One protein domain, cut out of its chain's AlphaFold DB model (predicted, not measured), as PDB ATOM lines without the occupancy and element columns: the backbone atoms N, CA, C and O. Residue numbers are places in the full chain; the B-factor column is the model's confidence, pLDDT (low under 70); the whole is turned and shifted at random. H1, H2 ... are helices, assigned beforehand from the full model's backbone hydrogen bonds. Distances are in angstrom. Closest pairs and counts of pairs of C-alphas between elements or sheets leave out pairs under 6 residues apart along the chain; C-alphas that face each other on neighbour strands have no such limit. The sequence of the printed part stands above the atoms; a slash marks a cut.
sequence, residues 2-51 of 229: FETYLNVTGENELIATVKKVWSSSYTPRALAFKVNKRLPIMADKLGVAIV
ATOM      1  N   PHE A   2     -30.899  -3.477 -74.838       85.75
ATOM      2  CA  PHE A   2     -30.061  -3.983 -75.918       85.75
ATOM      3  C   PHE A   2     -30.940  -4.603 -76.999       85.75
ATOM      4  O   PHE A   2     -32.098  -4.929 -76.734       85.75
ATOM      5  N   GLU A   3     -30.406  -4.709 -78.207       90.06
ATOM      6  CA  GLU A   3     -31.102  -5.314 -79.339       90.06
ATOM      7  C   GLU A   3     -30.782  -6.804 -79.465       90.06
ATOM      8  O   GLU A   3     -29.658  -7.231 -79.199       90.06
ATOM      9  N   THR A   4     -31.776  -7.559 -79.927       92.12
ATOM     10  CA  THR A   4     -31.676  -8.973 -80.299       92.12
ATOM     11  C   THR A   4     -31.910  -9.091 -81.799       92.12
ATOM     12  O   THR A   4     -32.760  -8.398 -82.356       92.12
ATOM     13  N   TYR A   5     -31.156  -9.975 -82.446       94.06
ATOM     14  CA  TYR A   5     -31.266 -10.270 -83.870       94.06
ATOM     15  C   TYR A   5     -31.432 -11.777 -84.043       94.06
ATOM     16  O   TYR A   5     -30.716 -12.552 -83.410       94.06
ATOM     17  N   LEU A   6     -32.366 -12.183 -84.897       95.06
ATOM     18  CA  LEU A   6     -32.716 -13.585 -85.110       95.06
ATOM     19  C   LEU A   6     -32.290 -14.088 -86.480       95.06
ATOM     20  O   LEU A   6     -32.190 -13.310 -87.425       95.06
ATOM     21  N   ASN A   7     -32.130 -15.408 -86.574       95.75
ATOM     22  CA  ASN A   7     -31.872 -16.142 -87.812       95.75
ATOM     23  C   ASN A   7     -30.738 -15.559 -88.678       95.75
ATOM     24  O   ASN A   7     -30.834 -15.479 -89.904       95.75
ATOM     25  N   VAL A   8     -29.660 -15.127 -88.022       95.75
ATOM     26  CA  VAL A   8     -28.467 -14.589 -88.682       95.75
ATOM     27  C   VAL A   8     -27.652 -15.737 -89.261       95.75
ATOM     28  O   VAL A   8     -27.290 -16.666 -88.540       95.75
ATOM     29  N   THR A   9     -27.341 -15.661 -90.553       94.56
ATOM     30  CA  THR A   9     -26.622 -16.725 -91.266       94.56
ATOM     31  C   THR A   9     -25.344 -16.196 -91.909       94.56
ATOM     32  O   THR A   9     -25.349 -15.164 -92.573       94.56
ATOM     33  N   GLY A  10     -24.251 -16.946 -91.755       95.06
ATOM     34  CA  GLY A  10     -22.950 -16.627 -92.339       95.06
ATOM     35  C   GLY A  10     -22.048 -15.804 -91.418       95.06
ATOM     36  O   GLY A  10     -22.496 -14.958 -90.647       95.06
ATOM     37  N   GLU A  11     -20.742 -16.054 -91.512       96.12
ATOM     38  CA  GLU A  11     -19.726 -15.467 -90.629       96.12
ATOM     39  C   GLU A  11     -19.685 -13.935 -90.706       96.12
ATOM     40  O   GLU A  11     -19.706 -13.251 -89.683       96.12
ATOM     41  N   ASN A  12     -19.695 -13.385 -91.923       96.69
ATOM     42  CA  ASN A  12     -19.630 -11.939 -92.129       96.69
ATOM     43  C   ASN A  12     -20.845 -11.216 -91.529       96.69
ATOM     44  O   ASN A  12     -20.680 -10.194 -90.858       96.69
ATOM     45  N   GLU A  13     -22.053 -11.755 -91.726       95.81
ATOM     46  CA  GLU A  13     -23.269 -11.150 -91.174       95.81
ATOM     47  C   GLU A  13     -23.334 -11.314 -89.653       95.81
ATOM     48  O   GLU A  13     -23.765 -10.394 -88.955       95.81
ATOM     49  N   LEU A  14     -22.838 -12.432 -89.116       95.69
ATOM     50  CA  LEU A  14     -22.717 -12.630 -87.675       95.69
ATOM     51  C   LEU A  14     -21.812 -11.564 -87.045       95.69
ATOM     52  O   LEU A  14     -22.226 -10.889 -86.103       95.69
ATOM     53  N   ILE A  15     -20.613 -11.345 -87.595       96.75
ATOM     54  CA  ILE A  15     -19.681 -10.317 -87.105       96.75
ATOM     55  C   ILE A  15     -20.302  -8.918 -87.214       96.75
ATOM     56  O   ILE A  15     -20.183  -8.107 -86.288       96.75
ATOM     57  N   ALA A  16     -20.975  -8.616 -88.327       96.31
ATOM     58  CA  ALA A  16     -21.677  -7.347 -88.500       96.31
ATOM     59  C   ALA A  16     -22.788  -7.171 -87.453       96.31
ATOM     60  O   ALA A  16     -22.924  -6.097 -86.864       96.31
ATOM     61  N   THR A  17     -23.540  -8.229 -87.168       95.88
ATOM     62  CA  THR A  17     -24.640  -8.210 -86.202       95.88
ATOM     63  C   THR A  17     -24.153  -8.076 -84.765       95.88
ATOM     64  O   THR A  17     -24.713  -7.287 -84.010       95.88
ATOM     65  N   VAL A  18     -23.048  -8.726 -84.391       95.56
ATOM     66  CA  VAL A  18     -22.413  -8.529 -83.075       95.56
ATOM     67  C   VAL A  18     -22.063  -7.050 -82.854       95.56
ATOM     68  O   VAL A  18     -22.347  -6.494 -81.790       95.56
ATOM     69  N   LYS A  19     -21.534  -6.365 -83.879       94.69
ATOM     70  CA  LYS A  19     -21.269  -4.916 -83.812       94.69
ATOM     71  C   LYS A  19     -22.554  -4.100 -83.640       94.69
ATOM     72  O   LYS A  19     -22.552  -3.149 -82.858       94.69
ATOM     73  N   LYS A  20     -23.648  -4.479 -84.315       94.62
ATOM     74  CA  LYS A  20     -24.969  -3.848 -84.131       94.62
ATOM     75  C   LYS A  20     -25.451  -4.007 -82.682       94.62
ATOM     76  O   LYS A  20     -25.801  -3.008 -82.053       94.62
ATOM     77  N   VAL A  21     -25.352  -5.208 -82.104       94.50
ATOM     78  CA  VAL A  21     -25.712  -5.470 -80.697       94.50
ATOM     79  C   VAL A  21     -24.899  -4.594 -79.742       94.50
ATOM     80  O   VAL A  21     -25.484  -3.930 -78.887       94.50
ATOM     81  N   TRP A  22     -23.576  -4.496 -79.908       92.38
ATOM     82  CA  TRP A  22     -22.764  -3.573 -79.102       92.38
ATOM     83  C   TRP A  22     -23.198  -2.116 -79.265       92.38
ATOM     84  O   TRP A  22     -23.329  -1.395 -78.271       92.38
ATOM     85  N   SER A  23     -23.486  -1.690 -80.497       91.69
ATOM     86  CA  SER A  23     -23.937  -0.325 -80.779       91.69
ATOM     87  C   SER A  23     -25.290   0.006 -80.135       91.69
ATOM     88  O   SER A  23     -25.517   1.153 -79.748       91.69
ATOM     89  N   SER A  24     -26.152  -0.995 -79.902       91.88
ATOM     90  CA  SER A  24     -27.473  -0.802 -79.286       91.88
ATOM     91  C   SER A  24     -27.410  -0.196 -77.871       91.88
ATOM     92  O   SER A  24     -28.335   0.502 -77.435       91.88
ATOM     93  N   SER A  25     -26.280  -0.372 -77.170       89.06
ATOM     94  CA  SER A  25     -26.001   0.231 -75.856       89.06
ATOM     95  C   SER A  25     -25.857   1.766 -75.881       89.06
ATOM     96  O   SER A  25     -25.890   2.408 -74.822       89.06
ATOM     97  N   TYR A  26     -25.758   2.352 -77.079       89.50
ATOM     98  CA  TYR A  26     -25.611   3.789 -77.333       89.50
ATOM     99  C   TYR A  26     -26.820   4.410 -78.044       89.50
ATOM    100  O   TYR A  26     -26.775   5.572 -78.444       89.50
ATOM    101  N   THR A  27     -27.929   3.679 -78.178       89.31
ATOM    102  CA  THR A  27     -29.184   4.260 -78.685       89.31
ATOM    103  C   THR A  27     -29.671   5.395 -77.772       89.31
ATOM    104  O   THR A  27     -29.437   5.345 -76.558       89.31
ATOM    105  N   PRO A  28     -30.426   6.391 -78.284       90.25
ATOM    106  CA  PRO A  28     -30.961   7.478 -77.457       90.25
ATOM    107  C   PRO A  28     -31.715   6.978 -76.217       90.25
ATOM    108  O   PRO A  28     -31.561   7.513 -75.121       90.25
ATOM    109  N   ARG A  29     -32.475   5.884 -76.365       87.06
ATOM    110  CA  ARG A  29     -33.202   5.244 -75.263       87.06
ATOM    111  C   ARG A  29     -32.266   4.613 -74.230       87.06
ATOM    112  O   ARG A  29     -32.532   4.715 -73.033       87.06
ATOM    113  N   ALA A  30     -31.192   3.950 -74.664       87.31
ATOM    114  CA  ALA A  30     -30.200   3.377 -73.757       87.31
ATOM    115  C   ALA A  30     -29.436   4.470 -72.992       87.31
ATOM    116  O   ALA A  30     -29.298   4.370 -71.773       87.31
ATOM    117  N   LEU A  31     -29.028   5.543 -73.675       89.25
ATOM    118  CA  LEU A  31     -28.350   6.684 -73.056       89.25
ATOM    119  C   LEU A  31     -29.246   7.405 -72.043       89.25
ATOM    120  O   LEU A  31     -28.826   7.627 -70.909       89.25
ATOM    121  N   ALA A  32     -30.502   7.690 -72.399       88.88
ATOM    122  CA  ALA A  32     -31.463   8.299 -71.480       88.88
ATOM    123  C   ALA A  32     -31.682   7.439 -70.225       88.88
ATOM    124  O   ALA A  32     -31.723   7.958 -69.110       88.88
ATOM    125  N   PHE A  33     -31.765   6.111 -70.379       86.62
ATOM    126  CA  PHE A  33     -31.856   5.198 -69.241       86.62
ATOM    127  C   PHE A  33     -30.626   5.290 -68.328       86.62
ATOM    128  O   PHE A  33     -30.790   5.379 -67.111       86.62
ATOM    129  N   LYS A  34     -29.411   5.308 -68.894       87.44
ATOM    130  CA  LYS A  34     -28.164   5.442 -68.124       87.44
ATOM    131  C   LYS A  34     -28.127   6.751 -67.342       87.44
ATOM    132  O   LYS A  34     -27.897   6.715 -66.137       87.44
ATOM    133  N   VAL A  35     -28.440   7.875 -67.989       89.12
ATOM    134  CA  VAL A  35     -28.495   9.198 -67.343       89.12
ATOM    135  C   VAL A  35     -29.500   9.197 -66.190       89.12
ATOM    136  O   VAL A  35     -29.147   9.541 -65.064       89.12
ATOM    137  N   ASN A  36     -30.718   8.704 -66.427       89.06
ATOM    138  CA  ASN A  36     -31.764   8.636 -65.401       89.06
ATOM    139  C   ASN A  36     -31.394   7.721 -64.223       89.06
ATOM    140  O   ASN A  36     -31.856   7.930 -63.102       89.06
ATOM    141  N   LYS A  37     -30.578   6.692 -64.465       87.12
ATOM    142  CA  LYS A  37     -30.076   5.770 -63.439       87.12
ATOM    143  C   LYS A  37     -28.715   6.170 -62.868       87.12
ATOM    144  O   LYS A  37     -28.201   5.436 -62.032       87.12
ATOM    145  N   ARG A  38     -28.155   7.316 -63.282       88.81
ATOM    146  CA  ARG A  38     -26.812   7.796 -62.907       88.81
ATOM    147  C   ARG A  38     -25.713   6.755 -63.170       88.81
ATOM    148  O   ARG A  38     -24.755   6.644 -62.412       88.81
ATOM    149  N   LEU A  39     -25.871   5.978 -64.240       85.12
ATOM    150  CA  LEU A  39     -24.888   4.996 -64.688       85.12
ATOM    151  C   LEU A  39     -23.861   5.663 -65.616       85.12
ATOM    152  O   LEU A  39     -24.237   6.550 -66.391       85.12
ATOM    153  N   PRO A  40     -22.584   5.239 -65.596       84.25
ATOM    154  CA  PRO A  40     -21.587   5.765 -66.519       84.25
ATOM    155  C   PRO A  40     -21.948   5.463 -67.978       84.25
ATOM    156  O   PRO A  40     -22.421   4.377 -68.310       84.25
ATOM    157  N   ILE A  41     -21.681   6.415 -68.873       79.88
ATOM    158  CA  ILE A  41     -22.046   6.291 -70.293       79.88
ATOM    159  C   ILE A  41     -21.189   5.231 -71.008       79.88
ATOM    160  O   ILE A  41     -21.725   4.448 -71.794       79.88
ATOM    161  N   MET A  42     -19.889   5.183 -70.692       76.19
ATOM    162  CA  MET A  42     -18.859   4.404 -71.402       76.19
ATOM    163  C   MET A  42     -18.395   3.138 -70.652       76.19
ATOM    164  O   MET A  42     -17.282   2.673 -70.875       76.19
ATOM    165  N   ALA A  43     -19.192   2.587 -69.730       62.91
ATOM    166  CA  ALA A  43     -18.745   1.502 -68.839       62.91
ATOM    167  C   ALA A  43     -19.299   0.102 -69.165       62.91
ATOM    168  O   ALA A  43     -19.065  -0.836 -68.400       62.91
ATOM    169  N   ASP A  44     -20.022  -0.072 -70.271       68.75
ATOM    170  CA  ASP A  44     -20.694  -1.346 -70.533       68.75
ATOM    171  C   ASP A  44     -19.709  -2.399 -71.058       68.75
ATOM    172  O   ASP A  44     -19.288  -2.373 -72.215       68.75
ATOM    173  N   LYS A  45     -19.392  -3.388 -70.218       80.19
ATOM    174  CA  LYS A  45     -18.837  -4.670 -70.673       80.19
ATOM    175  C   LYS A  45     -19.995  -5.548 -71.157       80.19
ATOM    176  O   LYS A  45     -20.557  -6.311 -70.375       80.19
ATOM    177  N   LEU A  46     -20.393  -5.395 -72.423       85.00
ATOM    178  CA  LEU A  46     -21.498  -6.158 -73.012       85.00
ATOM    179  C   LEU A  46     -21.002  -7.478 -73.622       85.00
ATOM    180  O   LEU A  46     -20.292  -7.479 -74.629       85.00
ATOM    181  N   GLY A  47     -21.412  -8.599 -73.029       91.00
ATOM    182  CA  GLY A  47     -21.311  -9.915 -73.658       91.00
ATOM    183  C   GLY A  47     -22.429 -10.120 -74.682       91.00
ATOM    184  O   GLY A  47     -23.551  -9.666 -74.464       91.00
ATOM    185  N   VAL A  48     -22.128 -10.805 -75.786       93.38
ATOM    186  CA  VAL A  48     -23.115 -11.172 -76.813       93.38
ATOM    187  C   VAL A  48     -23.246 -12.688 -76.832       93.38
ATOM    188  O   VAL A  48     -22.266 -13.389 -77.077       93.38
ATOM    189  N   ALA A  49     -24.448 -13.187 -76.549       94.81
ATOM    190  CA  ALA A  49     -24.759 -14.606 -76.660       94.81
ATOM    191  C   ALA A  49     -25.088 -14.942 -78.120       94.81
ATOM    192  O   ALA A  49     -25.964 -14.322 -78.719       94.81
ATOM    193  N   ILE A  50     -24.381 -15.921 -78.682       94.88
ATOM    194  CA  ILE A  50     -24.646 -16.463 -80.017       94.88
ATOM    195  C   ILE A  50     -25.220 -17.860 -79.803       94.88
ATOM    196  O   ILE A  50     -24.500 -18.782 -79.424       94.88
ATOM    197  N   VAL A  51     -26.532 -17.989 -79.983       93.88
ATOM    198  CA  VAL A  51     -27.287 -19.215 -79.699       93.88
ATOM    199  C   VAL A  51     -27.828 -19.776 -81.008       93.88
ATOM    200  O   VAL A  51     -28.194 -19.023 -81.911       93.88
TER     201      VAL A  51
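AT A GLANCE: This is residues 2 to 51 of the 229 residues of the protein "Phosphoenolpyruvate synthase" of Deltaproteobacteria bacterium (UniProt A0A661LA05). The longest helix, H1, and the shorter H2 follow one another almost end to end, with a bend between them, and make the long axis of a rod. The unnamed stretches at both ends of the printed part fold back beside them: residues 2 to 10 run along H1 before turning into it, and residues 37 to 51 return from the far end of H2 toward H1. The printed part has 50 residues, with two named helices in the order H1, H2 and no named strand. The class is all helix, though helices hold 23 of the 50 printed residues, which is under half. The whole is loose, with a radius of gyration of the C-alphas of 12.5 A, and the C-alphas span 38 by 17 by 16 A.

IN THESE COORDINATES: H1 is residues 11 to 24, Glu 11 to Ser 24, and measures 20.1 A from first to last C-alpha. Its C-alpha 11 is at (-19.726, -15.467, -90.629) and its C-alpha 24 at (-27.473, -0.802, -79.286). H2 is residues 28 to 36, Pro 28 to Asn 36, 12.1 A long by the same measure, and ends with C-alpha 36 at (-31.764, 8.636, -65.401).

HOW THE PARTS SIT: H1 and H2 are close but not clearly touching, with 1 pair of C-alphas within 8 A. That closest pair, the C-alphas of Ser 24 and Ala 30, is 7.4 A apart. The two helices run the same way at a steep tilt of 41 degrees, and their centres are 21.3 A apart. In H1 and H2 every O i to N i+4 pair is within hydrogen-bond range.

THE WHOLE: The two C-alphas farthest apart are those of Gly 10 and Arg 38, at 38.4 A. The first and last printed C-alphas, of Phe 2 and Val 51, are 15.9 A apart. The printed part has no cut, and the link from H1 to H2 is tight, with 3 residues between them. Residues 37 to 51 are a stretch of 15 residues with no named element. The mean pLDDT of the printed part is 89.9, and residues 43 to 44 are under 70.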